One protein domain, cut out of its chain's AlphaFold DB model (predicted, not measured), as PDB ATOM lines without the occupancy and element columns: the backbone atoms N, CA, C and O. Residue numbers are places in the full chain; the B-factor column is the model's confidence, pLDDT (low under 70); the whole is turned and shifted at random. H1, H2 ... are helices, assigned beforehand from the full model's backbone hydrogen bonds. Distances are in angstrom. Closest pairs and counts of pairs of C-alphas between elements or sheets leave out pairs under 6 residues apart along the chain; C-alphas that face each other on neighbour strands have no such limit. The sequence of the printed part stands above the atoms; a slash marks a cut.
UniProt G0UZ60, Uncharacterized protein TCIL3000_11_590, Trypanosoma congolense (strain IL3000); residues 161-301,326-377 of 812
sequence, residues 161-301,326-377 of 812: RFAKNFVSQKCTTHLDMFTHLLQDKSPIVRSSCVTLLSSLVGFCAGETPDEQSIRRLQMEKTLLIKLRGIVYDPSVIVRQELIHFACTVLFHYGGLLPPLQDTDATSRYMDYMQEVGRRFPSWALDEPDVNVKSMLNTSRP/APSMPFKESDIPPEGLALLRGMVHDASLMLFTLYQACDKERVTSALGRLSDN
ATOM      1  N   ARG A 161      -3.492 -17.271 -16.027       83.50
ATOM      2  CA  ARG A 161      -2.629 -18.259 -16.687       83.50
ATOM      3  C   ARG A 161      -2.785 -18.200 -18.201       83.50
ATOM      4  O   ARG A 161      -1.786 -18.291 -18.918       83.50
ATOM      5  N   PHE A 162      -4.008 -18.000 -18.695       85.75
ATOM      6  CA  PHE A 162      -4.246 -17.815 -20.126       85.75
ATOM      7  C   PHE A 162      -3.480 -16.605 -20.673       85.75
ATOM      8  O   PHE A 162      -2.764 -16.723 -21.671       85.75
ATOM      9  N   ALA A 163      -3.566 -15.461 -19.984       87.69
ATOM     10  CA  ALA A 163      -2.853 -14.247 -20.368       87.69
ATOM     11  C   ALA A 163      -1.340 -14.485 -20.380       87.69
ATOM     12  O   ALA A 163      -0.672 -14.148 -21.366       87.69
ATOM     13  N   LYS A 164      -0.817 -15.139 -19.327       88.44
ATOM     14  CA  LYS A 164       0.581 -15.565 -19.259       88.44
ATOM     15  C   LYS A 164       0.948 -16.358 -20.499       88.44
ATOM     16  O   LYS A 164       1.834 -15.906 -21.214       88.44
ATOM     17  N   ASN A 165       0.268 -17.464 -20.795       85.75
ATOM     18  CA  ASN A 165       0.569 -18.356 -21.922       85.75
ATOM     19  C   ASN A 165       0.478 -17.660 -23.292       85.75
ATOM     20  O   ASN A 165       1.343 -17.859 -24.147       85.75
ATOM     21  N   PHE A 166      -0.518 -16.796 -23.489       86.56
ATOM     22  CA  PHE A 166      -0.696 -16.059 -24.736       86.56
ATOM     23  C   PHE A 166       0.456 -15.079 -24.999       86.56
ATOM     24  O   PHE A 166       1.108 -15.135 -26.046       86.56
ATOM     25  N   VAL A 167       0.763 -14.208 -24.031       87.12
ATOM     26  CA  VAL A 167       1.864 -13.233 -24.151       87.12
ATOM     27  C   VAL A 167       3.200 -13.956 -24.278       87.12
ATOM     28  O   VAL A 167       4.043 -13.623 -25.107       87.12
ATOM     29  N   SER A 168       3.349 -15.021 -23.508       84.62
ATOM     30  CA  SER A 168       4.480 -15.929 -23.517       84.62
ATOM     31  C   SER A 168       4.810 -16.503 -24.885       84.62
ATOM     32  O   SER A 168       5.975 -16.490 -25.288       84.62
ATOM     33  N   GLN A 169       3.792 -16.962 -25.609       83.06
ATOM     34  CA  GLN A 169       3.932 -17.466 -26.967       83.06
ATOM     35  C   GLN A 169       4.389 -16.357 -27.921       83.06
ATOM     36  O   GLN A 169       5.300 -16.573 -28.719       83.06
ATOM     37  N   LYS A 170       3.836 -15.146 -27.801       81.62
ATOM     38  CA  LYS A 170       4.265 -13.990 -28.606       81.62
ATOM     39  C   LYS A 170       5.712 -13.586 -28.316       81.62
ATOM     40  O   LYS A 170       6.464 -13.327 -29.258       81.62
ATOM     41  N   CYS A 171       6.139 -13.625 -27.053       80.69
ATOM     42  CA  CYS A 171       7.519 -13.347 -26.645       80.69
ATOM     43  C   CYS A 171       8.536 -14.344 -27.218       80.69
ATOM     44  O   CYS A 171       9.678 -13.956 -27.444       80.69
ATOM     45  N   THR A 172       8.144 -15.592 -27.522       75.50
ATOM     46  CA  THR A 172       9.050 -16.528 -28.220       75.50
ATOM     47  C   THR A 172       9.446 -16.024 -29.608       75.50
ATOM     48  O   THR A 172      10.539 -16.309 -30.076       75.50
ATOM     49  N   THR A 173       8.589 -15.231 -30.257       71.38
ATOM     50  CA  THR A 173       8.852 -14.648 -31.582       71.38
ATOM     51  C   THR A 173       9.289 -13.183 -31.542       71.38
ATOM     52  O   THR A 173       9.964 -12.734 -32.464       71.38
ATOM     53  N   HIS A 174       8.924 -12.446 -30.488       73.94
ATOM     54  CA  HIS A 174       9.132 -11.002 -30.342       73.94
ATOM     55  C   HIS A 174       9.737 -10.666 -28.971       73.94
ATOM     56  O   HIS A 174       9.138  -9.958 -28.166       73.94
ATOM     57  N   LEU A 175      10.932 -11.182 -28.682       70.81
ATOM     58  CA  LEU A 175      11.585 -11.001 -27.376       70.81
ATOM     59  C   LEU A 175      11.848  -9.522 -27.017       70.81
ATOM     60  O   LEU A 175      11.825  -9.134 -25.846       70.81
ATOM     61  N   ASP A 176      12.085  -8.677 -28.022       73.31
ATOM     62  CA  ASP A 176      12.368  -7.246 -27.839       73.31
ATOM     63  C   ASP A 176      11.134  -6.415 -27.450       73.31
ATOM     64  O   ASP A 176      11.275  -5.275 -27.011       73.31
ATOM     65  N   MET A 177       9.937  -7.012 -27.508       76.31
ATOM     66  CA  MET A 177       8.661  -6.361 -27.195       76.31
ATOM     67  C   MET A 177       8.650  -5.686 -25.821       76.31
ATOM     68  O   MET A 177       8.206  -4.553 -25.719       76.31
ATOM     69  N   PHE A 178       9.184  -6.335 -24.782       86.94
ATOM     70  CA  PHE A 178       9.314  -5.723 -23.452       86.94
ATOM     71  C   PHE A 178      10.760  -5.406 -23.088       86.94
ATOM     72  O   PHE A 178      11.025  -4.448 -22.370       86.94
ATOM     73  N   THR A 179      11.721  -6.186 -23.593       86.00
ATOM     74  CA  THR A 179      13.118  -6.079 -23.144       86.00
ATOM     75  C   THR A 179      13.812  -4.792 -23.596       86.00
ATOM     76  O   THR A 179      14.842  -4.440 -23.027       86.00
ATOM     77  N   HIS A 180      13.245  -4.042 -24.548       85.38
ATOM     78  CA  HIS A 180      13.736  -2.705 -24.891       85.38
ATOM     79  C   HIS A 180      13.588  -1.701 -23.728       85.38
ATOM     80  O   HIS A 180      14.436  -0.822 -23.577       85.38
ATOM     81  N   LEU A 181      12.581  -1.870 -22.857       90.56
ATOM     82  CA  LEU A 181      12.354  -1.011 -21.686       90.56
ATOM     83  C   LEU A 181      13.417  -1.193 -20.595       90.56
ATOM     84  O   LEU A 181      13.540  -0.343 -19.719       90.56
ATOM     85  N   LEU A 182      14.244  -2.243 -20.666       89.75
ATOM     86  CA  LEU A 182      15.424  -2.385 -19.802       89.75
ATOM     87  C   LEU A 182      16.468  -1.282 -20.052       89.75
ATOM     88  O   LEU A 182      17.333  -1.061 -19.209       89.75
ATOM     89  N   GLN A 183      16.380  -0.585 -21.188       87.00
ATOM     90  CA  GLN A 183      17.224   0.559 -21.544       87.00
ATOM     91  C   GLN A 183      16.499   1.906 -21.366       87.00
ATOM     92  O   GLN A 183      17.005   2.933 -21.819       87.00
ATOM     93  N   ASP A 184      15.315   1.929 -20.741       88.06
ATOM     94  CA  ASP A 184      14.593   3.176 -20.465       88.06
ATOM     95  C   ASP A 184      15.431   4.097 -19.568       88.06
ATOM     96  O   ASP A 184      16.109   3.624 -18.655       88.06
ATOM     97  N   LYS A 185      15.364   5.412 -19.802       83.81
ATOM     98  CA  LYS A 185      16.079   6.412 -18.996       83.81
ATOM     99  C   LYS A 185      15.691   6.365 -17.524       83.81
ATOM    100  O   LYS A 185      16.489   6.692 -16.656       83.81
ATOM    101  N   SER A 186      14.446   6.000 -17.236       83.75
ATOM    102  CA  SER A 186      13.922   6.034 -15.885       83.75
ATOM    103  C   SER A 186      14.097   4.685 -15.174       83.75
ATOM    104  O   SER A 186      13.634   3.647 -15.666       83.75
ATOM    105  N   PRO A 187      14.702   4.660 -13.972       84.88
ATOM    106  CA  PRO A 187      14.916   3.432 -13.206       84.88
ATOM    107  C   PRO A 187      13.599   2.785 -12.759       84.88
ATOM    108  O   PRO A 187      13.516   1.565 -12.617       84.88
ATOM    109  N   ILE A 188      12.535   3.576 -12.593       88.00
ATOM    110  CA  ILE A 188      11.187   3.084 -12.269       88.00
ATOM    111  C   ILE A 188      10.609   2.225 -13.402       88.00
ATOM    112  O   ILE A 188       9.936   1.233 -13.135       88.00
ATOM    113  N   VAL A 189      10.887   2.578 -14.664       92.06
ATOM    114  CA  VAL A 189      10.379   1.861 -15.836       92.06
ATOM    115  C   VAL A 189      11.193   0.596 -16.018       92.06
ATOM    116  O   VAL A 189      10.612  -0.475 -16.157       92.06
ATOM    117  N   ARG A 190      12.527   0.701 -15.921       92.06
ATOM    118  CA  ARG A 190      13.425  -0.458 -15.970       92.06
ATOM    119  C   ARG A 190      13.068  -1.489 -14.904       92.06
ATOM    120  O   ARG A 190      12.886  -2.653 -15.230       92.06
ATOM    121  N   SER A 191      12.899  -1.069 -13.653       93.19
ATOM    122  CA  SER A 191      12.541  -1.975 -12.554       93.19
ATOM    123  C   SER A 191      11.148  -2.590 -12.727       93.19
ATOM    124  O   SER A 191      11.004  -3.800 -12.596       93.19
ATOM    125  N   SER A 192      10.136  -1.805 -13.115       95.25
ATOM    126  CA  SER A 192       8.793  -2.336 -13.406       95.25
ATOM    127  C   SER A 192       8.786  -3.272 -14.623       95.25
ATOM    128  O   SER A 192       8.023  -4.236 -14.658       95.25
ATOM    129  N   CYS A 193       9.661  -3.036 -15.605       95.62
ATOM    130  CA  CYS A 193       9.910  -3.957 -16.711       95.62
ATOM    131  C   CYS A 193      10.512  -5.274 -16.203       95.62
ATOM    132  O   CYS A 193      10.038  -6.331 -16.608       95.62
ATOM    133  N   VAL A 194      11.479  -5.250 -15.275       96.19
ATOM    134  CA  VAL A 194      11.986  -6.485 -14.649       96.19
ATOM    135  C   VAL A 194      10.850  -7.251 -13.967       96.19
ATOM    136  O   VAL A 194      10.723  -8.449 -14.200       96.19
ATOM    137  N   THR A 195       9.964  -6.581 -13.222       95.69
ATOM    138  CA  THR A 195       8.773  -7.216 -12.623       95.69
ATOM    139  C   THR A 195       7.849  -7.843 -13.679       95.69
ATOM    140  O   THR A 195       7.385  -8.973 -13.508       95.69
ATOM    141  N   LEU A 196       7.614  -7.156 -14.804       95.25
ATOM    142  CA  LEU A 196       6.866  -7.700 -15.943       95.25
ATOM    143  C   LEU A 196       7.544  -8.946 -16.524       95.25
ATOM    144  O   LEU A 196       6.878  -9.951 -16.764       95.25
ATOM    145  N   LEU A 197       8.863  -8.926 -16.708       94.44
ATOM    146  CA  LEU A 197       9.609 -10.079 -17.210       94.44
ATOM    147  C   LEU A 197       9.603 -11.249 -16.213       94.44
ATOM    148  O   LEU A 197       9.477 -12.395 -16.640       94.44
ATOM    149  N   SER A 198       9.651 -10.983 -14.903       93.50
ATOM    150  CA  SER A 198       9.499 -12.003 -13.853       93.50
ATOM    151  C   SER A 198       8.154 -12.720 -13.939       93.50
ATOM    152  O   SER A 198       8.099 -13.930 -13.740       93.50
ATOM    153  N   SER A 199       7.072 -12.012 -14.293       91.75
ATOM    154  CA  SER A 199       5.736 -12.617 -14.434       91.75
ATOM    155  C   SER A 199       5.648 -13.666 -15.553       91.75
ATOM    156  O   SER A 199       4.775 -14.535 -15.531       91.75
ATOM    157  N   LEU A 200       6.584 -13.637 -16.510       90.62
ATOM    158  CA  LEU A 200       6.684 -14.642 -17.563       90.62
ATOM    159  C   LEU A 200       7.371 -15.927 -17.069       90.62
ATOM    160  O   LEU A 200       7.109 -16.981 -17.630       90.62
ATOM    161  N   VAL A 201       8.188 -15.893 -16.018       89.69
ATOM    162  CA  VAL A 201       8.951 -17.066 -15.552       89.69
ATOM    163  C   VAL A 201       8.053 -18.099 -14.871       89.69
ATOM    164  O   VAL A 201       7.039 -17.747 -14.264       89.69
ATOM    165  N   GLY A 202       8.402 -19.384 -14.959       83.50
ATOM    166  CA  GLY A 202       7.698 -20.460 -14.250       83.50
ATOM    167  C   GLY A 202       6.685 -21.176 -15.136       83.50
ATOM    168  O   GLY A 202       5.516 -21.312 -14.777       83.50
ATOM    169  N   PHE A 203       7.112 -21.555 -16.339       79.44
ATOM    170  CA  PHE A 203       6.361 -22.404 -17.256       79.44
ATOM    171  C   PHE A 203       6.468 -23.896 -16.894       79.44
ATOM    172  O   PHE A 203       7.559 -24.387 -16.595       79.44
ATOM    173  N   CYS A 204       5.346 -24.619 -16.974       71.75
ATOM    174  CA  CYS A 204       5.271 -26.062 -16.741       71.75
ATOM    175  C   CYS A 204       5.464 -26.844 -18.048       71.75
ATOM    176  O   CYS A 204       4.537 -26.978 -18.841       71.75
ATOM    177  N   ALA A 205       6.672 -27.375 -18.264       60.19
ATOM    178  CA  ALA A 205       7.066 -28.021 -19.522       60.19
ATOM    179  C   ALA A 205       6.255 -29.278 -19.900       60.19
ATOM    180  O   ALA A 205       6.211 -29.609 -21.080       60.19
ATOM    181  N   GLY A 206       5.596 -29.933 -18.936       59.12
ATOM    182  CA  GLY A 206       4.826 -31.166 -19.156       59.12
ATOM    183  C   GLY A 206       3.433 -30.981 -19.778       59.12
ATOM    184  O   GLY A 206       2.767 -31.965 -20.072       59.12
ATOM    185  N   GLU A 207       2.963 -29.745 -19.979       63.69
ATOM    186  CA  GLU A 207       1.591 -29.477 -20.454       63.69
ATOM    187  C   GLU A 207       1.480 -29.178 -21.958       63.69
ATOM    188  O   GLU A 207       0.381 -29.030 -22.489       63.69
ATOM    189  N   THR A 208       2.605 -29.068 -22.664       65.19
ATOM    190  CA  THR A 208       2.640 -28.692 -24.086       65.19
ATOM    191  C   THR A 208       3.554 -29.625 -24.871       65.19
ATOM    192  O   THR A 208       4.524 -30.110 -24.293       65.19
ATOM    193  N   PRO A 209       3.326 -29.820 -26.184       72.44
ATOM    194  CA  PRO A 209       4.198 -30.641 -27.020       72.44
ATOM    195  C   PRO A 209       5.673 -30.208 -26.951       72.44
ATOM    196  O   PRO A 209       5.977 -29.011 -26.919       72.44
ATOM    197  N   ASP A 210       6.569 -31.198 -26.989       69.81
ATOM    198  CA  ASP A 210       8.004 -31.083 -26.677       69.81
ATOM    199  C   ASP A 210       8.728 -29.933 -27.398       69.81
ATOM    200  O   ASP A 210       9.539 -29.220 -26.810       69.81
ATOM    201  N   GLU A 211       8.421 -29.679 -28.672       73.88
ATOM    202  CA  GLU A 211       9.105 -28.620 -29.424       73.88
ATOM    203  C   GLU A 211       8.682 -27.207 -28.973       73.88
ATOM    204  O   GLU A 211       9.489 -26.273 -28.938       73.88
ATOM    205  N   GLN A 212       7.412 -27.030 -28.601       75.56
ATOM    206  CA  GLN A 212       6.905 -25.749 -28.103       75.56
ATOM    207  C   GLN A 212       7.348 -25.504 -26.659       75.56
ATOM    208  O   GLN A 212       7.669 -24.361 -26.316       75.56
ATOM    209  N   SER A 213       7.435 -26.564 -25.847       77.25
ATOM    210  CA  SER A 213       7.925 -26.479 -24.471       77.25
ATOM    211  C   SER A 213       9.396 -26.054 -24.434       77.25
ATOM    212  O   SER A 213       9.743 -25.110 -23.723       77.25
ATOM    213  N   ILE A 214      10.251 -26.636 -25.283       79.94
ATOM    214  CA  ILE A 214      11.672 -26.266 -25.370       79.94
ATOM    215  C   ILE A 214      11.841 -24.817 -25.843       79.94
ATOM    216  O   ILE A 214      12.576 -24.050 -25.216       79.94
ATOM    217  N   ARG A 215      11.131 -24.388 -26.897       80.50
ATOM    218  CA  ARG A 215      11.187 -22.988 -27.376       80.50
ATOM    219  C   ARG A 215      10.776 -21.995 -26.294       80.50
ATOM    220  O   ARG A 215      11.361 -20.916 -26.177       80.50
ATOM    221  N   ARG A 216       9.774 -22.356 -25.494       83.06
ATOM    222  CA  ARG A 216       9.323 -21.548 -24.365       83.06
ATOM    223  C   ARG A 216      10.400 -21.434 -23.284       83.06
ATOM    224  O   ARG A 216      10.710 -20.321 -22.863       83.06
ATOM    225  N   LEU A 217      11.005 -22.547 -22.885       84.88
ATOM    226  CA  LEU A 217      12.087 -22.558 -21.901       84.88
ATOM    227  C   LEU A 217      13.318 -21.768 -22.390       84.88
ATOM    228  O   LEU A 217      13.900 -20.986 -21.638       84.88
ATOM    229  N   GLN A 218      13.677 -21.884 -23.673       84.19
ATOM    230  CA  GLN A 218      14.755 -21.096 -24.286       84.19
ATOM    231  C   GLN A 218      14.484 -19.586 -24.229       84.19
ATOM    232  O   GLN A 218      15.416 -18.797 -24.047       84.19
ATOM    233  N   MET A 219      13.222 -19.166 -24.352       86.50
ATOM    234  CA  MET A 219      12.835 -17.764 -24.190       86.50
ATOM    235  C   MET A 219      13.120 -17.277 -22.762       86.50
ATOM    236  O   MET A 219      13.781 -16.252 -22.601       86.50
ATOM    237  N   GLU A 220      12.732 -18.040 -21.734       88.88
ATOM    238  CA  GLU A 220      13.010 -17.696 -20.329       88.88
ATOM    239  C   GLU A 220      14.516 -17.662 -20.024       88.88
ATOM    240  O   GLU A 220      14.990 -16.719 -19.385       88.88
ATOM    241  N   LYS A 221      15.301 -18.608 -20.564       86.38
ATOM    242  CA  LYS A 221      16.772 -18.545 -20.491       86.38
ATOM    243  C   LYS A 221      17.313 -17.270 -21.145       86.38
ATOM    244  O   LYS A 221      18.200 -16.619 -20.598       86.38
ATOM    245  N   THR A 222      16.766 -16.869 -22.293       84.19
ATOM    246  CA  THR A 222      17.203 -15.643 -22.979       84.19
ATOM    247  C   THR A 222      16.861 -14.386 -22.167       84.19
ATOM    248  O   THR A 222      17.662 -13.451 -22.131       84.19
ATOM    249  N   LEU A 223      15.719 -14.360 -21.465       87.12
ATOM    250  CA  LEU A 223      15.388 -13.281 -20.523       87.12
ATOM    251  C   LEU A 223      16.416 -13.185 -19.393       87.12
ATOM    252  O   LEU A 223      16.914 -12.092 -19.126       87.12
ATOM    253  N   LEU A 224      16.784 -14.317 -18.783       87.81
ATOM    254  CA  LEU A 224      17.805 -14.367 -17.735       87.81
ATOM    255  C   LEU A 224      19.156 -13.828 -18.231       87.81
ATOM    256  O   LEU A 224      19.774 -13.016 -17.548       87.81
ATOM    257  N   ILE A 225      19.585 -14.198 -19.442       82.62
ATOM    258  CA  ILE A 225      20.822 -13.680 -20.051       82.62
ATOM    259  C   ILE A 225      20.749 -12.159 -20.249       82.62
ATOM    260  O   ILE A 225      21.696 -11.444 -19.915       82.62
ATOM    261  N   LYS A 226      19.624 -11.636 -20.757       84.38
ATOM    262  CA  LYS A 226      19.442 -10.186 -20.931       84.38
ATOM    263  C   LYS A 226      19.479  -9.437 -19.598       84.38
ATOM    264  O   LYS A 226      20.134  -8.402 -19.508       84.38
ATOM    265  N   LEU A 227      18.825  -9.969 -18.565       89.12
ATOM    266  CA  LEU A 227      18.815  -9.386 -17.220       89.12
ATOM    267  C   LEU A 227      20.189  -9.467 -16.544       89.12
ATOM    268  O   LEU A 227      20.607  -8.517 -15.886       89.12
ATOM    269  N   ARG A 228      20.954 -10.536 -16.797       83.25
ATOM    270  CA  ARG A 228      22.356 -10.638 -16.371       83.25
ATOM    271  C   ARG A 228      23.212  -9.497 -16.940       83.25
ATOM    272  O   ARG A 228      24.106  -8.996 -16.260       83.25
ATOM    273  N   GLY A 229      22.911  -9.048 -18.160       79.56
ATOM    274  CA  GLY A 229      23.581  -7.915 -18.805       79.56
ATOM    275  C   GLY A 229      23.439  -6.576 -18.068       79.56
ATOM    276  O   GLY A 229      24.242  -5.677 -18.304       79.56
ATOM    277  N   ILE A 230      22.467  -6.447 -17.157       81.81
ATOM    278  CA  ILE A 230      22.220  -5.236 -16.358       81.81
ATOM    279  C   ILE A 230      22.421  -5.464 -14.851       81.81
ATOM    280  O   ILE A 230      21.930  -4.697 -14.037       81.81
ATOM    281  N   VAL A 231      23.173  -6.490 -14.441       82.50
ATOM    282  CA  VAL A 231      23.433  -6.779 -13.010       82.50
ATOM    283  C   VAL A 231      24.131  -5.631 -12.282       82.50
ATOM    284  O   VAL A 231      23.880  -5.401 -11.102       82.50
ATOM    285  N   TYR A 232      24.960  -4.870 -12.995       77.00
ATOM    286  CA  TYR A 232      25.608  -3.661 -12.484       77.00
ATOM    287  C   TYR A 232      24.791  -2.392 -12.766       77.00
ATOM    288  O   TYR A 232      25.363  -1.323 -12.970       77.00
ATOM    289  N   ASP A 233      23.457  -2.495 -12.821       80.56
ATOM    290  CA  ASP A 233      22.599  -1.317 -12.935       80.56
ATOM    291  C   ASP A 233      22.895  -0.347 -11.780       80.56
ATOM    292  O   ASP A 233      22.943  -0.790 -10.627       80.56
ATOM    293  N   PRO A 234      23.087   0.960 -12.028       75.62
ATOM    294  CA  PRO A 234      23.313   1.902 -10.940       75.62
ATOM    295  C   PRO A 234      22.105   2.021  -9.998       75.62
ATOM    296  O   PRO A 234      22.267   2.330  -8.823       75.62
ATOM    297  N   SER A 235      20.893   1.731 -10.468       78.50
ATOM    298  CA  SER A 235      19.691   1.857  -9.656       78.50
ATOM    299  C   SER A 235      19.482   0.677  -8.704       78.50
ATOM    300  O   SER A 235      19.345  -0.474  -9.128       78.50
ATOM    301  N   VAL A 236      19.358   0.966  -7.404       79.44
ATOM    302  CA  VAL A 236      19.026  -0.042  -6.380       79.44
ATOM    303  C   VAL A 236      17.679  -0.696  -6.667       79.44
ATOM    304  O   VAL A 236      17.556  -1.909  -6.531       79.44
ATOM    305  N   ILE A 237      16.673   0.079  -7.086       83.81
ATOM    306  CA  ILE A 237      15.329  -0.464  -7.317       83.81
ATOM    307  C   ILE A 237      15.306  -1.438  -8.498       83.81
ATOM    308  O   ILE A 237      14.538  -2.394  -8.486       83.81
ATOM    309  N   VAL A 238      16.172  -1.242  -9.498       88.88
ATOM    310  CA  VAL A 238      16.330  -2.191 -10.608       88.88
ATOM    311  C   VAL A 238      17.000  -3.462 -10.102       88.88
ATOM    312  O   VAL A 238      16.475  -4.550 -10.318       88.88
ATOM    313  N   ARG A 239      18.114  -3.342  -9.367       88.44
ATOM    314  CA  ARG A 239      18.827  -4.510  -8.826       88.44
ATOM    315  C   ARG A 239      17.992  -5.301  -7.825       88.44
ATOM    316  O   ARG A 239      18.050  -6.525  -7.826       88.44
ATOM    317  N   GLN A 240      17.155  -4.640  -7.035       90.06
ATOM    318  CA  GLN A 240      16.198  -5.303  -6.158       90.06
ATOM    319  C   GLN A 240      15.208  -6.173  -6.943       90.06
ATOM    320  O   GLN A 240      14.932  -7.305  -6.547       90.06
ATOM    321  N   GLU A 241      14.723  -5.692  -8.087       94.06
ATOM    322  CA  GLU A 241      13.865  -6.498  -8.954       94.06
ATOM    323  C   GLU A 241      14.641  -7.595  -9.699       94.06
ATOM    324  O   GLU A 241      14.076  -8.652  -9.971       94.06
ATOM    325  N   LEU A 242      15.947  -7.428  -9.950       94.25
ATOM    326  CA  LEU A 242      16.808  -8.524 -10.423       94.25
ATOM    327  C   LEU A 242      16.941  -9.633  -9.370       94.25
ATOM    328  O   LEU A 242      16.878 -10.812  -9.720       94.25
ATOM    329  N   ILE A 243      17.068  -9.275  -8.086       94.81
ATOM    330  CA  ILE A 243      17.028 -10.243  -6.976       94.81
ATOM    331  C   ILE A 243      15.681 -10.973  -6.990       94.81
ATOM    332  O   ILE A 243      15.656 -12.202  -6.956       94.81
ATOM    333  N   HIS A 244      14.569 -10.241  -7.112       94.69
ATOM    334  CA  HIS A 244      13.234 -10.831  -7.228       94.69
ATOM    335  C   HIS A 244      13.121 -11.797  -8.424       94.69
ATOM    336  O   HIS A 244      12.611 -12.907  -8.258       94.69
ATOM    337  N   PHE A 245      13.639 -11.429  -9.601       95.50
ATOM    338  CA  PHE A 245      13.666 -12.296 -10.782       95.50
ATOM    339  C   PHE A 245      14.461 -13.584 -10.526       95.50
ATOM    340  O   PHE A 245      13.949 -14.678 -10.760       95.50
ATOM    341  N   ALA A 246      15.685 -13.483  -9.992       95.19
ATOM    342  CA  ALA A 246      16.494 -14.660  -9.670       95.19
ATOM    343  C   ALA A 246      15.800 -15.570  -8.653       95.19
ATOM    344  O   ALA A 246      15.719 -16.778  -8.864       95.19
ATOM    345  N   CYS A 247      15.245 -15.000  -7.581       94.31
ATOM    346  CA  CYS A 247      14.476 -15.759  -6.600       94.31
ATOM    347  C   CYS A 247      13.238 -16.414  -7.223       94.31
ATOM    348  O   CYS A 247      12.880 -17.508  -6.811       94.31
ATOM    349  N   THR A 248      12.611 -15.800  -8.231       92.69
ATOM    350  CA  THR A 248      11.481 -16.392  -8.973       92.69
ATOM    351  C   THR A 248      11.919 -17.613  -9.785       92.69
ATOM    352  O   THR A 248      11.241 -18.639  -9.755       92.69
ATOM    353  N   VAL A 249      13.085 -17.555 -10.439       92.38
ATOM    354  CA  VAL A 249      13.692 -18.720 -11.113       92.38
ATOM    355  C   VAL A 249      13.986 -19.835 -10.105       92.38
ATOM    356  O   VAL A 249      13.610 -20.983 -10.339       92.38
ATOM    357  N   LEU A 250      14.609 -19.508  -8.966       91.81
ATOM    358  CA  LEU A 250      14.909 -20.483  -7.911       91.81
ATOM    359  C   LEU A 250      13.641 -21.084  -7.293       91.81
ATOM    360  O   LEU A 250      13.598 -22.285  -7.056       91.81
ATOM    361  N   PHE A 251      12.604 -20.278  -7.073       89.88
ATOM    362  CA  PHE A 251      11.325 -20.730  -6.533       89.88
ATOM    363  C   PHE A 251      10.646 -21.749  -7.452       89.88
ATOM    364  O   PHE A 251      10.170 -22.778  -6.986       89.88
ATOM    365  N   HIS A 252      10.622 -21.485  -8.762       87.19
ATOM    366  CA  HIS A 252       9.969 -22.381  -9.714       87.19
ATOM    367  C   HIS A 252      10.808 -23.617 -10.057       87.19
ATOM    368  O   HIS A 252      10.247 -24.698 -10.209       87.19
ATOM    369  N   TYR A 253      12.130 -23.480 -10.180       88.19
ATOM    370  CA  TYR A 253      12.983 -24.524 -10.762       88.19
ATOM    371  C   TYR A 253      14.033 -25.100  -9.808       88.19
ATOM    372  O   TYR A 253      14.646 -26.116 -10.128       88.19
ATOM    373  N   GLY A 254      14.240 -24.505  -8.631       85.81
ATOM    374  CA  GLY A 254      15.268 -24.924  -7.672       85.81
ATOM    375  C   GLY A 254      15.123 -26.376  -7.218       85.81
ATOM    376  O   GLY A 254      16.125 -27.073  -7.087       85.81
ATOM    377  N   GLY A 255      13.888 -26.875  -7.095       84.69
ATOM    378  CA  GLY A 255      13.602 -28.269  -6.729       84.69
ATOM    379  C   GLY A 255      14.124 -29.327  -7.716       84.69
ATOM    380  O   GLY A 255      14.131 -30.507  -7.384       84.69
ATOM    381  N   LEU A 256      14.601 -28.934  -8.903       83.44
ATOM    382  CA  LEU A 256      15.227 -29.830  -9.892       83.44
ATOM    383  C   LEU A 256      16.704 -30.138  -9.593       83.44
ATOM    384  O   LEU A 256      17.358 -30.865 -10.348       83.44
ATOM    385  N   LEU A 257      17.269 -29.534  -8.545       84.31
ATOM    386  CA  LEU A 257      18.648 -29.744  -8.130       84.31
ATOM    387  C   LEU A 257      18.707 -30.425  -6.758       84.31
ATOM    388  O   LEU A 257      18.173 -29.872  -5.797       84.31
ATOM    389  N   PRO A 258      19.435 -31.551  -6.619       82.12
ATOM    390  CA  PRO A 258      19.547 -32.270  -5.348       82.12
ATOM    391  C   PRO A 258      19.950 -31.403  -4.137       82.12
ATOM    392  O   PRO A 258      19.324 -31.548  -3.091       82.12
ATOM    393  N   PRO A 259      20.904 -30.447  -4.240       81.50
ATOM    394  CA  PRO A 259      21.279 -29.582  -3.113       81.50
ATOM    395  C   PRO A 259      20.161 -28.664  -2.599       81.50
ATOM    396  O   PRO A 259      20.259 -28.147  -1.493       81.50
ATOM    397  N   LEU A 260      19.133 -28.410  -3.411       83.19
ATOM    398  CA  LEU A 260      18.029 -27.504  -3.091       83.19
ATOM    399  C   LEU A 260      16.733 -28.254  -2.744       83.19
ATOM    400  O   LEU A 260      15.756 -27.620  -2.346       83.19
ATOM    401  N   GLN A 261      16.715 -29.585  -2.878       80.50
ATOM    402  CA  GLN A 261      15.563 -30.428  -2.545       80.50
ATOM    403  C   GLN A 261      15.380 -30.619  -1.037       80.50
ATOM    404  O   GLN A 261      14.250 -30.800  -0.588       80.50
ATOM    405  N   ASP A 262      16.459 -30.549  -0.256       75.25
ATOM    406  CA  ASP A 262      16.408 -30.685   1.201       75.25
ATOM    407  C   ASP A 262      15.646 -29.500   1.817       75.25
ATOM    408  O   ASP A 262      16.089 -28.356   1.730       75.25
ATOM    409  N   THR A 263      14.455 -29.740   2.367       68.12
ATOM    410  CA  THR A 263      13.610 -28.714   3.005       68.12
ATOM    411  C   THR A 263      13.985 -28.411   4.444       68.12
ATOM    412  O   THR A 263      13.552 -27.380   4.955       68.12
ATOM    413  N   ASP A 264      14.806 -29.247   5.075       65.25
ATOM    414  CA  ASP A 264      15.179 -29.087   6.481       65.25
ATOM    415  C   ASP A 264      16.374 -28.126   6.636       65.25
ATOM    416  O   ASP A 264      16.565 -27.489   7.677       65.25
ATOM    417  N   ALA A 265      17.149 -27.937   5.563       72.12
ATOM    418  CA  ALA A 265      18.255 -26.992   5.494       72.12
ATOM    419  C   ALA A 265      17.779 -25.553   5.201       72.12
ATOM    420  O   ALA A 265      17.691 -25.112   4.052       72.12
ATOM    421  N   THR A 266      17.552 -24.766   6.257       74.25
ATOM    422  CA  THR A 266      17.167 -23.339   6.169       74.25
ATOM    423  C   THR A 266      18.162 -22.466   5.382       74.25
ATOM    424  O   THR A 266      17.780 -21.427   4.839       74.25
ATOM    425  N   SER A 267      19.424 -22.888   5.248       82.62
ATOM    426  CA  SER A 267      20.476 -22.190   4.494       82.62
ATOM    427  C   SER A 267      20.708 -22.712   3.070       82.62
ATOM    428  O   SER A 267      21.556 -22.155   2.374       82.62
ATOM    429  N   ARG A 268      19.950 -23.708   2.583       87.56
ATOM    430  CA  ARG A 268      20.219 -24.411   1.306       87.56
ATOM    431  C   ARG A 268      20.491 -23.495   0.109       87.56
ATOM    432  O   ARG A 268      21.456 -23.695  -0.625       87.56
ATOM    433  N   TYR A 269      19.679 -22.449  -0.070       89.50
ATOM    434  CA  TYR A 269      19.832 -21.514  -1.187       89.50
ATOM    435  C   TYR A 269      21.065 -20.618  -1.024       89.50
ATOM    436  O   TYR A 269      21.748 -20.328  -2.006       89.50
ATOM    437  N   MET A 270      21.373 -20.204   0.210       89.69
ATOM    438  CA  MET A 270      22.573 -19.423   0.520       89.69
ATOM    439  C   MET A 270      23.841 -20.248   0.298       89.69
ATOM    440  O   MET A 270      24.782 -19.757  -0.326       89.69
ATOM    441  N   ASP A 271      23.857 -21.495   0.766       89.56
ATOM    442  CA  ASP A 271      25.003 -22.396   0.644       89.56
ATOM    443  C   ASP A 271      25.272 -22.734  -0.823       89.56
ATOM    444  O   ASP A 271      26.404 -22.625  -1.301       89.56
ATOM    445  N   TYR A 272      24.214 -23.035  -1.577       90.62
ATOM    446  CA  TYR A 272      24.310 -23.299  -3.004       90.62
ATOM    447  C   TYR A 272      24.799 -22.076  -3.797       90.62
ATOM    448  O   TYR A 272      25.711 -22.196  -4.616       90.62
ATOM    449  N   MET A 273      24.267 -20.877  -3.521       92.06
ATOM    450  CA  MET A 273      24.740 -19.629  -4.134       92.06
ATOM    451  C   MET A 273      26.236 -19.399  -3.864       92.06
ATOM    452  O   MET A 273      26.983 -19.023  -4.771       92.06
ATOM    453  N   GLN A 274      26.691 -19.623  -2.628       89.06
ATOM    454  CA  GLN A 274      28.102 -19.479  -2.270       89.06
ATOM    455  C   GLN A 274      28.987 -20.512  -2.971       89.06
ATOM    456  O   GLN A 274      30.079 -20.161  -3.417       89.06
ATOM    457  N   GLU A 275      28.526 -21.754  -3.103       86.69
ATOM    458  CA  GLU A 275      29.253 -22.803  -3.818       86.69
ATOM    459  C   GLU A 275      29.402 -22.473  -5.309       86.69
ATOM    460  O   GLU A 275      30.502 -22.570  -5.861       86.69
ATOM    461  N   VAL A 276      28.326 -21.984  -5.941       84.75
ATOM    462  CA  VAL A 276      28.354 -21.476  -7.322       84.75
ATOM    463  C   VAL A 276      29.349 -20.335  -7.479       84.75
ATOM    464  O   VAL A 276      30.159 -20.333  -8.406       84.75
ATOM    465  N   GLY A 277      29.352 -19.404  -6.531       80.00
ATOM    466  CA  GLY A 277      30.285 -18.290  -6.522       80.00
ATOM    467  C   GLY A 277      31.753 -18.680  -6.338       80.00
ATOM    468  O   GLY A 277      32.627 -18.100  -6.979       80.00
ATOM    469  N   ARG A 278      32.059 -19.679  -5.498       79.31
ATOM    470  CA  ARG A 278      33.441 -20.152  -5.265       79.31
ATOM    471  C   ARG A 278      34.058 -20.797  -6.502       79.31
ATOM    472  O   ARG A 278      35.256 -20.659  -6.732       79.31
ATOM    473  N   ARG A 279      33.240 -21.467  -7.311       70.94
ATOM    474  CA  ARG A 279      33.654 -22.147  -8.546       70.94
ATOM    475  C   ARG A 279      33.516 -21.268  -9.797       70.94
ATOM    476  O   ARG A 279      33.735 -21.734 -10.914       70.94
ATOM    477  N   PHE A 280      33.206 -19.981  -9.620       60.72
ATOM    478  CA  PHE A 280      32.982 -19.018 -10.698       60.72
ATOM    479  C   PHE A 280      34.115 -18.918 -11.743       60.72
ATOM    480  O   PHE A 280      33.778 -18.824 -12.918       60.72
ATOM    481  N   PRO A 281      35.424 -19.007 -11.419       52.56
ATOM    482  CA  PRO A 281      36.463 -18.937 -12.453       52.56
ATOM    483  C   PRO A 281      36.458 -20.141 -13.407       52.56
ATOM    484  O   PRO A 281      36.783 -19.987 -14.575       52.56
ATOM    485  N   SER A 282      36.072 -21.329 -12.926       41.59
ATOM    486  CA  SER A 282      35.945 -22.548 -13.742       41.59
ATOM    487  C   SER A 282      34.605 -22.661 -14.473       41.59
ATOM    488  O   SER A 282      34.455 -23.507 -15.348       41.59
ATOM    489  N   TRP A 283      33.624 -21.843 -14.082       46.97
ATOM    490  CA  TRP A 283      32.245 -21.872 -14.583       46.97
ATOM    491  C   TRP A 283      31.833 -20.597 -15.319       46.97
ATOM    492  O   TRP A 283      30.726 -20.521 -15.847       46.97
ATOM    493  N   ALA A 284      32.729 -19.611 -15.404       41.47
ATOM    494  CA  ALA A 284      32.722 -18.605 -16.450       41.47
ATOM    495  C   ALA A 284      33.014 -19.332 -17.766       41.47
ATOM    496  O   ALA A 284      34.151 -19.392 -18.219       41.47
ATOM    497  N   LEU A 285      31.988 -19.983 -18.310       39.81
ATOM    498  CA  LEU A 285      32.069 -20.687 -19.571       39.81
ATOM    499  C   LEU A 285      32.592 -19.723 -20.650       39.81
ATOM    500  O   LEU A 285      31.886 -18.820 -21.098       39.81
ATOM    501  N   ASP A 286      33.807 -19.994 -21.127       34.69
ATOM    502  CA  ASP A 286      33.924 -20.372 -22.530       34.69
ATOM    503  C   ASP A 286      32.776 -21.355 -22.801       34.69
ATOM    504  O   ASP A 286      32.748 -22.442 -22.227       34.69
ATOM    505  N   GLU A 287      31.779 -20.955 -23.590       39.28
ATOM    506  CA  GLU A 287      30.680 -21.823 -24.027       39.28
ATOM    507  C   GLU A 287      30.990 -22.393 -25.433       39.28
ATOM    508  O   GLU A 287      30.351 -21.972 -26.397       39.28
ATOM    509  N   PRO A 288      31.953 -23.325 -25.633       33.53
ATOM    510  CA  PRO A 288      32.054 -24.044 -26.902       33.53
ATOM    511  C   PRO A 288      30.974 -25.136 -27.010       33.53
ATOM    512  O   PRO A 288      30.481 -25.389 -28.107       33.53
ATOM    513  N   ASP A 289      30.532 -25.708 -25.880       29.11
ATOM    514  CA  ASP A 289      29.576 -26.830 -25.851       29.11
ATOM    515  C   ASP A 289      28.172 -26.438 -25.366       29.11
ATOM    516  O   ASP A 289      27.202 -27.163 -25.590       29.11
ATOM    517  N   VAL A 290      28.015 -25.244 -24.786       36.12
ATOM    518  CA  VAL A 290      26.706 -24.600 -24.631       36.12
ATOM    519  C   VAL A 290      26.468 -23.785 -25.899       36.12
ATOM    520  O   VAL A 290      26.493 -22.561 -25.912       36.12
ATOM    521  N   ASN A 291      26.199 -24.476 -27.006       28.33
ATOM    522  CA  ASN A 291      25.537 -23.871 -28.159       28.33
ATOM    523  C   ASN A 291      24.090 -23.502 -27.770       28.33
ATOM    524  O   ASN A 291      23.135 -23.970 -28.376       28.33
ATOM    525  N   VAL A 292      23.891 -22.607 -26.796       35.94
ATOM    526  CA  VAL A 292      22.674 -21.792 -26.753       35.94
ATOM    527  C   VAL A 292      22.952 -20.543 -27.576       35.94
ATOM    528  O   VAL A 292      22.763 -19.401 -27.168       35.94
ATOM    529  N   LYS A 293      23.278 -20.784 -28.853       29.52
ATOM    530  CA  LYS A 293      22.583 -20.024 -29.878       29.52
ATOM    531  C   LYS A 293      21.121 -20.310 -29.587       29.52
ATOM    532  O   LYS A 293      20.645 -21.398 -29.891       29.52
ATOM    533  N   SER A 294      20.435 -19.388 -28.907       35.84
ATOM    534  CA  SER A 294      18.978 -19.387 -28.922       35.84
ATOM    535  C   SER A 294      18.604 -19.710 -30.366       35.84
ATOM    536  O   SER A 294      19.063 -19.011 -31.270       35.84
ATOM    537  N   MET A 295      17.910 -20.819 -30.620       33.09
ATOM    538  CA  MET A 295      17.570 -21.228 -31.991       33.09
ATOM    539  C   MET A 295      16.775 -20.120 -32.720       33.09
ATOM    540  O   MET A 295      16.658 -20.108 -33.947       33.09
ATOM    541  N   LEU A 296      16.267 -19.147 -31.954       37.09
ATOM    542  CA  LEU A 296      15.669 -17.897 -32.408       37.09
ATOM    543  C   LEU A 296      16.688 -16.895 -32.992       37.09
ATOM    544  O   LEU A 296      16.337 -16.165 -33.912       37.09
ATOM    545  N   ASN A 297      17.937 -16.871 -32.513       32.84
ATOM    546  CA  ASN A 297      19.010 -15.980 -32.983       32.84
ATOM    547  C   ASN A 297      19.718 -16.477 -34.255       32.84
ATOM    548  O   ASN A 297      20.296 -15.672 -34.976       32.84
ATOM    549  N   THR A 298      19.706 -17.779 -34.553       30.30
ATOM    550  CA  THR A 298      20.371 -18.337 -35.751       30.30
ATOM    551  C   THR A 298      19.527 -18.298 -37.012       30.30
ATOM    552  O   THR A 298      20.076 -18.416 -38.104       30.30
ATOM    553  N   SER A 299      18.208 -18.155 -36.884       29.33
ATOM    554  CA  SER A 299      17.275 -18.376 -37.992       29.33
ATOM    555  C   SER A 299      16.519 -17.131 -38.453       29.33
ATOM    556  O   SER A 299      15.713 -17.238 -39.379       29.33
ATOM    557  N   ARG A 300      16.744 -15.948 -37.860       36.50
ATOM    558  CA  ARG A 300      15.999 -14.740 -38.248       36.50
ATOM    559  C   ARG A 300      16.871 -13.489 -38.334       36.50
ATOM    560  O   ARG A 300      17.659 -13.240 -37.424       36.50
ATOM    561  N   PRO A 301      16.676 -12.646 -39.365       29.88
ATOM    562  CA  PRO A 301      17.016 -11.238 -39.248       29.88
ATOM    563  C   PRO A 301      16.242 -10.709 -38.039       29.88
ATOM    564  O   PRO A 301      15.024 -10.889 -37.965       29.88
ATOM    565  N   ALA A 326      -2.645 -22.854 -10.186       43.94
ATOM    566  CA  ALA A 326      -1.211 -23.050 -10.332       43.94
ATOM    567  C   ALA A 326      -0.891 -24.452  -9.792       43.94
ATOM    568  O   ALA A 326      -1.391 -24.791  -8.716       43.94
ATOM    569  N   PRO A 327      -0.093 -25.278 -10.490       44.94
ATOM    570  CA  PRO A 327       0.264 -26.579  -9.958       44.94
ATOM    571  C   PRO A 327       0.973 -26.371  -8.616       44.94
ATOM    572  O   PRO A 327       2.066 -25.819  -8.542       44.94
ATOM    573  N   SER A 328       0.306 -26.797  -7.546       41.44
ATOM    574  CA  SER A 328       0.805 -26.842  -6.169       41.44
ATOM    575  C   SER A 328       1.867 -27.927  -5.970       41.44
ATOM    576  O   SER A 328       2.415 -28.078  -4.880       41.44
ATOM    577  N   MET A 329       2.154 -28.694  -7.023       46.81
ATOM    578  CA  MET A 329       3.069 -29.821  -7.011       46.81
ATOM    579  C   MET A 329       4.443 -29.408  -7.549       46.81
ATOM    580  O   MET A 329       4.516 -28.776  -8.606       46.81
ATOM    581  N   PRO A 330       5.541 -29.797  -6.875       55.81
ATOM    582  CA  PRO A 330       6.880 -29.644  -7.427       55.81
ATOM    583  C   PRO A 330       6.992 -30.381  -8.768       55.81
ATOM    584  O   PRO A 330       6.377 -31.431  -8.973       55.81
ATOM    585  N   PHE A 331       7.789 -29.823  -9.682       64.56
ATOM    586  CA  PHE A 331       8.101 -30.445 -10.966       64.56
ATOM    587  C   PHE A 331       8.606 -31.878 -10.757       64.56
ATOM    588  O   PHE A 331       9.601 -32.091 -10.066       64.56
ATOM    589  N   LYS A 332       7.950 -32.857 -11.384       66.50
ATOM    590  CA  LYS A 332       8.496 -34.211 -11.476       66.50
ATOM    591  C   LYS A 332       9.487 -34.245 -12.629       66.50
ATOM    592  O   LYS A 332       9.130 -33.928 -13.760       66.50
ATOM    593  N   GLU A 333      10.725 -34.647 -12.350       72.94
ATOM    594  CA  GLU A 333      11.766 -34.762 -13.383       72.94
ATOM    595  C   GLU A 333      11.356 -35.704 -14.530       72.94
ATOM    596  O   GLU A 333      11.808 -35.520 -15.655       72.94
ATOM    597  N   SER A 334      10.467 -36.671 -14.263       72.19
ATOM    598  CA  SER A 334       9.934 -37.620 -15.250       72.19
ATOM    599  C   SER A 334       9.133 -36.976 -16.380       72.19
ATOM    600  O   SER A 334       9.016 -37.572 -17.447       72.19
ATOM    601  N   ASP A 335       8.582 -35.785 -16.149       73.69
ATOM    602  CA  ASP A 335       7.608 -35.152 -17.042       73.69
ATOM    603  C   ASP A 335       8.272 -34.097 -17.947       73.69
ATOM    604  O   ASP A 335       7.597 -33.376 -18.682       73.69
ATOM    605  N   ILE A 336       9.604 -33.970 -17.876       77.44
ATOM    606  CA  ILE A 336      10.387 -32.951 -18.576       77.44
ATOM    607  C   ILE A 336      11.321 -33.637 -19.582       77.44
ATOM    608  O   ILE A 336      12.081 -34.530 -19.197       77.44
ATOM    609  N   PRO A 337      11.348 -33.204 -20.857       79.94
ATOM    610  CA  PRO A 337      12.299 -33.736 -21.826       79.94
ATOM    611  C   PRO A 337      13.747 -33.485 -21.361       79.94
ATOM    612  O   PRO A 337      14.034 -32.441 -20.768       79.94
ATOM    613  N   PRO A 338      14.698 -34.390 -21.661       80.00
ATOM    614  CA  PRO A 338      16.069 -34.313 -21.145       80.00
ATOM    615  C   PRO A 338      16.790 -33.015 -21.541       80.00
ATOM    616  O   PRO A 338      17.530 -32.444 -20.738       80.00
ATOM    617  N   GLU A 339      16.525 -32.501 -22.747       79.00
ATOM    618  CA  GLU A 339      17.033 -31.204 -23.212       79.00
ATOM    619  C   GLU A 339      16.481 -30.036 -22.372       79.00
ATOM    620  O   GLU A 339      17.222 -29.130 -21.986       79.00
ATOM    621  N   GLY A 340      15.193 -30.087 -22.015       80.31
ATOM    622  CA  GLY A 340      14.551 -29.107 -21.138       80.31
ATOM    623  C   GLY A 340      15.098 -29.148 -19.711       80.31
ATOM    624  O   GLY A 340      15.329 -28.098 -19.113       80.31
ATOM    625  N   LEU A 341      15.381 -30.344 -19.182       83.19
ATOM    626  CA  LEU A 341      15.955 -30.517 -17.845       83.19
ATOM    627  C   LEU A 341      17.360 -29.901 -17.742       83.19
ATOM    628  O   LEU A 341      17.654 -29.194 -16.777       83.19
ATOM    629  N   ALA A 342      18.215 -30.117 -18.748       82.81
ATOM    630  CA  ALA A 342      19.541 -29.501 -18.808       82.81
ATOM    631  C   ALA A 342      19.455 -27.965 -18.844       82.81
ATOM    632  O   ALA A 342      20.195 -27.280 -18.130       82.81
ATOM    633  N   LEU A 343      18.514 -27.422 -19.623       83.88
ATOM    634  CA  LEU A 343      18.288 -25.982 -19.717       83.88
ATOM    635  C   LEU A 343      17.828 -25.381 -18.380       83.88
ATOM    636  O   LEU A 343      18.382 -24.373 -17.942       83.88
ATOM    637  N   LEU A 344      16.849 -26.010 -17.723       86.69
ATOM    638  CA  LEU A 344      16.294 -25.561 -16.444       86.69
ATOM    639  C   LEU A 344      17.343 -25.574 -15.331       86.69
ATOM    640  O   LEU A 344      17.478 -24.590 -14.605       86.69
ATOM    641  N   ARG A 345      18.142 -26.645 -15.233       86.12
ATOM    642  CA  ARG A 345      19.264 -26.702 -14.284       86.12
ATOM    643  C   ARG A 345      20.254 -25.568 -14.551       86.12
ATOM    644  O   ARG A 345      20.611 -24.850 -13.620       86.12
ATOM    645  N   GLY A 346      20.623 -25.338 -15.815       84.62
ATOM    646  CA  GLY A 346      21.471 -24.210 -16.213       84.62
ATOM    647  C   GLY A 346      20.915 -22.846 -15.784       84.62
ATOM    648  O   GLY A 346      21.653 -22.027 -15.245       84.62
ATOM    649  N   MET A 347      19.606 -22.621 -15.927       88.81
ATOM    650  CA  MET A 347      18.961 -21.381 -15.472       88.81
ATOM    651  C   MET A 347      19.036 -21.194 -13.951       88.81
ATOM    652  O   MET A 347      19.255 -20.076 -13.487       88.81
ATOM    653  N   VAL A 348      18.883 -22.266 -13.167       90.06
ATOM    654  CA  VAL A 348      19.028 -22.220 -11.700       90.06
ATOM    655  C   VAL A 348      20.462 -21.844 -11.309       90.06
ATOM    656  O   VAL A 348      20.665 -20.993 -10.437       90.06
ATOM    657  N   HIS A 349      21.459 -22.418 -11.990       87.62
ATOM    658  CA  HIS A 349      22.868 -22.051 -11.821       87.62
ATOM    659  C   HIS A 349      23.123 -20.570 -12.156       87.62
ATOM    660  O   HIS A 349      23.699 -19.848 -11.342       87.62
ATOM    661  N   ASP A 350      22.653 -20.098 -13.313       86.25
ATOM    662  CA  ASP A 350      22.817 -18.711 -13.766       86.25
ATOM    663  C   ASP A 350      22.132 -17.703 -12.826       86.25
ATOM    664  O   ASP A 350      22.707 -16.661 -12.500       86.25
ATOM    665  N   ALA A 351      20.928 -18.016 -12.338       91.69
ATOM    666  CA  ALA A 351      20.224 -17.190 -11.358       91.69
ATOM    667  C   ALA A 351      20.986 -17.118 -10.024       91.69
ATOM    668  O   ALA A 351      21.100 -16.046  -9.427       91.69
ATOM    669  N   SER A 352      21.566 -18.237  -9.585       91.38
ATOM    670  CA  SER A 352      22.382 -18.302  -8.366       91.38
ATOM    671  C   SER A 352      23.671 -17.495  -8.511       91.38
ATOM    672  O   SER A 352      24.069 -16.774  -7.599       91.38
ATOM    673  N   LEU A 353      24.295 -17.540  -9.688       87.56
ATOM    674  CA  LEU A 353      25.455 -16.717 -10.007       87.56
ATOM    675  C   LEU A 353      25.110 -15.218 -10.056       87.56
ATOM    676  O   LEU A 353      25.886 -14.382  -9.580       87.56
ATOM    677  N   MET A 354      23.940 -14.864 -10.596       89.12
ATOM    678  CA  MET A 354      23.441 -13.489 -10.580       89.12
ATOM    679  C   MET A 354      23.285 -12.975  -9.141       89.12
ATOM    680  O   MET A 354      23.792 -11.899  -8.817       89.12
ATOM    681  N   LEU A 355      22.671 -13.768  -8.256       91.69
ATOM    682  CA  LEU A 355      22.536 -13.439  -6.833       91.69
ATOM    683  C   LEU A 355      23.888 -13.322  -6.133       91.69
ATOM    684  O   LEU A 355      24.099 -12.373  -5.382       91.69
ATOM    685  N   PHE A 356      24.827 -14.229  -6.414       88.50
ATOM    686  CA  PHE A 356      26.177 -14.159  -5.859       88.50
ATOM    687  C   PHE A 356      26.899 -12.869  -6.269       88.50
ATOM    688  O   PHE A 356      27.549 -12.222  -5.447       88.50
ATOM    689  N   THR A 357      26.747 -12.463  -7.530       83.06
ATOM    690  CA  THR A 357      27.342 -11.226  -8.051       83.06
ATOM    691  C   THR A 357      26.778  -9.998  -7.332       83.06
ATOM    692  O   THR A 357      27.543  -9.137  -6.891       83.06
ATOM    693  N   LEU A 358      25.456  -9.940  -7.148       84.88
ATOM    694  CA  LEU A 358      24.781  -8.867  -6.407       84.88
ATOM    695  C   LEU A 358      25.173  -8.862  -4.918       84.88
ATOM    696  O   LEU A 358      25.444  -7.799  -4.352       84.88
ATOM    697  N   TYR A 359      25.286 -10.048  -4.314       86.31
ATOM    698  CA  TYR A 359      25.721 -10.251  -2.931       86.31
ATOM    699  C   TYR A 359      27.144  -9.733  -2.686       86.31
ATOM    700  O   TYR A 359      27.401  -9.109  -1.659       86.31
ATOM    701  N   GLN A 360      28.070  -9.967  -3.623       79.25
ATOM    702  CA  GLN A 360      29.450  -9.484  -3.510       79.25
ATOM    703  C   GLN A 360      29.612  -7.990  -3.801       79.25
ATOM    704  O   GLN A 360      30.522  -7.371  -3.249       79.25
ATOM    705  N   ALA A 361      28.790  -7.430  -4.692       71.19
ATOM    706  CA  ALA A 361      28.944  -6.055  -5.153       71.19
ATOM    707  C   ALA A 361      28.453  -5.035  -4.114       71.19
ATOM    708  O   ALA A 361      29.251  -4.253  -3.600       71.19
ATOM    709  N   CYS A 362      27.148  -5.020  -3.822       68.62
ATOM    710  CA  CYS A 362      26.554  -3.986  -2.962       68.62
ATOM    711  C   CYS A 362      25.201  -4.340  -2.319       68.62
ATOM    712  O   CYS A 362      24.722  -3.567  -1.501       68.62
ATOM    713  N   ASP A 363      24.592  -5.494  -2.616       78.56
ATOM    714  CA  ASP A 363      23.229  -5.821  -2.158       78.56
ATOM    715  C   ASP A 363      23.184  -7.015  -1.192       78.56
ATOM    716  O   ASP A 363      22.199  -7.750  -1.137       78.56
ATOM    717  N   LYS A 364      24.250  -7.205  -0.402       83.19
ATOM    718  CA  LYS A 364      24.408  -8.329   0.535       83.19
ATOM    719  C   LYS A 364      23.160  -8.563   1.393       83.19
ATOM    720  O   LYS A 364      22.616  -9.663   1.379       83.19
ATOM    721  N   GLU A 365      22.694  -7.532   2.100       84.50
ATOM    722  CA  GLU A 365      21.549  -7.632   3.019       84.50
ATOM    723  C   GLU A 365      20.239  -7.963   2.291       84.50
ATOM    724  O   GLU A 365      19.464  -8.815   2.736       84.50
ATOM    725  N   ARG A 366      20.015  -7.345   1.123       86.44
ATOM    726  CA  ARG A 366      18.823  -7.586   0.298       86.44
ATOM    727  C   ARG A 366      18.799  -9.014  -0.233       86.44
ATOM    728  O   ARG A 366      17.765  -9.671  -0.139       86.44
ATOM    729  N   VAL A 367      19.935  -9.513  -0.725       90.50
ATOM    730  CA  VAL A 367      20.067 -10.904  -1.183       90.50
ATOM    731  C   VAL A 367      19.831 -11.871  -0.024       90.50
ATOM    732  O   VAL A 367      19.044 -12.801  -0.172       90.50
ATOM    733  N   THR A 368      20.428 -11.628   1.150       90.56
ATOM    734  CA  THR A 368      20.206 -12.490   2.325       90.56
ATOM    735  C   THR A 368      18.752 -12.500   2.780       90.56
ATOM    736  O   THR A 368      18.217 -13.560   3.087       90.56
ATOM    737  N   SER A 369      18.081 -11.342   2.780       89.88
ATOM    738  CA  SER A 369      16.671 -11.244   3.162       89.88
ATOM    739  C   SER A 369      15.764 -11.962   2.161       89.88
ATOM    740  O   SER A 369      14.866 -12.702   2.562       89.88
ATOM    741  N   ALA A 370      16.019 -11.795   0.860       90.75
ATOM    742  CA  ALA A 370      15.253 -12.452  -0.194       90.75
ATOM    743  C   ALA A 370      15.417 -13.980  -0.161       90.75
ATOM    744  O   ALA A 370      14.427 -14.703  -0.262       90.75
ATOM    745  N   LEU A 371      16.646 -14.471   0.035       91.19
ATOM    746  CA  LEU A 371      16.919 -15.902   0.153       91.19
ATOM    747  C   LEU A 371      16.359 -16.503   1.447       91.19
ATOM    748  O   LEU A 371      15.853 -17.618   1.402       91.19
ATOM    749  N   GLY A 372      16.347 -15.758   2.557       88.38
ATOM    750  CA  GLY A 372      15.670 -16.180   3.788       88.38
ATOM    751  C   GLY A 372      14.173 -16.428   3.576       88.38
ATOM    752  O   GLY A 372      13.678 -17.502   3.897       88.38
ATOM    753  N   ARG A 373      13.468 -15.493   2.921       86.31
ATOM    754  CA  ARG A 373      12.039 -15.670   2.583       86.31
ATOM    755  C   ARG A 373      11.789 -16.857   1.652       86.31
ATOM    756  O   ARG A 373      10.748 -17.501   1.745       86.31
ATOM    757  N   LEU A 374      12.724 -17.124   0.738       86.38
ATOM    758  CA  LEU A 374      12.645 -18.261  -0.175       86.38
ATOM    759  C   LEU A 374      12.842 -19.598   0.560       86.38
ATOM    760  O   LEU A 374      12.188 -20.585   0.220       86.38
ATOM    761  N   SER A 375      13.713 -19.637   1.573       83.06
ATOM    762  CA  SER A 375      13.894 -20.809   2.438       83.06
ATOM    763  C   SER A 375      12.623 -21.168   3.208       83.06
ATOM    764  O   SER A 375      12.318 -22.351   3.319       83.06
ATOM    765  N   ASP A 376      11.825 -20.176   3.611       79.44
ATOM    766  CA  ASP A 376      10.516 -20.369   4.258       79.44
ATOM    767  C   ASP A 376       9.409 -20.836   3.281       79.44
ATOM    768  O   ASP A 376       8.222 -20.808   3.606       79.44
ATOM    769  N   ASN A 377       9.775 -21.228   2.050       75.75
ATOM    770  CA  ASN A 377       8.875 -21.520   0.925       75.75
ATOM    771  C   ASN A 377       7.913 -20.361   0.589       75.75
ATOM    772  O   ASN A 377       6.888 -20.554  -0.070       75.75
TER     773      ASN A 377
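This is residues 161 to 301 and 326 to 377 of the 812 residues of the protein "Uncharacterized protein TCIL3000_11_590" of Trypanosoma congolense (strain IL3000) (UniProt G0UZ60). The model is an up-and-down bundle of five helices, each running against the one before it: H5 is in the middle, with H3, H10 and H11 packed round it, and H4 packs on H3 and H10. H1 is set crosswise to H3 and H4, H2 folds against H3 as a hairpin, H7 crosses H10, and the long link from H8 to H9 runs from near H10 to near H4. The 193 printed residues hold eleven named helices, H1 to H11 in chain order, and no named strand: the class is all helix. The whole is compact and rounded, with a radius of gyration of the C-alphas of 16.2 A and spans of 44 by 40 by 37 A.

H1, residues 161 to 173, touches H4, residues 210 to 228, about perpendicular at 78 degrees; the closest C-alphas, Thr 172 and Met 219, are 5.7 A apart, and H1 uses residues 168 to 172 alone. H2, residues 176 to 183, and H3, residues 187 to 200, form a hairpin, closest at Leu 182 and Arg 190, C-alphas 4.7 A apart. H3 touches H5, residues 236 to 256, at a shallow tilt of 12 degrees, the same way; the closest C-alphas, Ser 191 and Val 238, are 4.3 A apart. H5 has a kink of 36 degrees near residue 250. H6, residues 258 to 261, and H5 only just touch, only at the corner, with 3 pairs of C-alphas within 8 A. H7, residues 268 to 278, touches H10, residues 338 to 361, about perpendicular at 79 degrees; the C-alphas of Met 273 and Ser 352 are closest, 5.0 A. H8, residues 280 to 283, is close to H10 but not clearly touching, its closest C-alphas, Phe 280 and Leu 353, 7.9 A apart. H9, residues 295 to 298, and H4 are near each other. H10 touches H4, the same way at 12 degrees, closest at C-alphas 214 and 340, 5.9 A. H10 touches H5 at 36 degrees, only just steep, opposite ways, with the C-alphas of Ala 246 and Ala 351 closest, 4.8 A. H11, residues 364 to 375, forms a hairpin with H10; the closest C-alphas, Tyr 359 and Val 367, are 6.0 A apart. Every O i to N i+4 pair is within hydrogen-bond range in H4, H7, H10 and H11; the figures are 8 of 9 in H1, 9 of 10 in H3, 15 of 17 in H5 and 1 of 4 in H2, where 3 of 5 O i to N i+3 pairs are, while H6, H8 and H9 are too short for an O i to N i+4 pair.

H1 begins at C-alpha 161, (-2.629, -18.259, -16.687). H3 is 20.3 A long, H4 27.0 A, H5 30.2 A and H10 34.9 A. H11 ends at C-alpha 375, (13.894, -20.809, 2.438).

The C-alphas of Asp 264 and Pro 301 are farthest apart, 49.1 A. Residues 302 to 325 are not printed, and C-alphas 301 and 326 are 36.2 A apart across the cut. The link from H8 to H9 is long. The mean pLDDT of the printed part is 77.4; residues 280 to 301 and 326 to 332 are among those under 70.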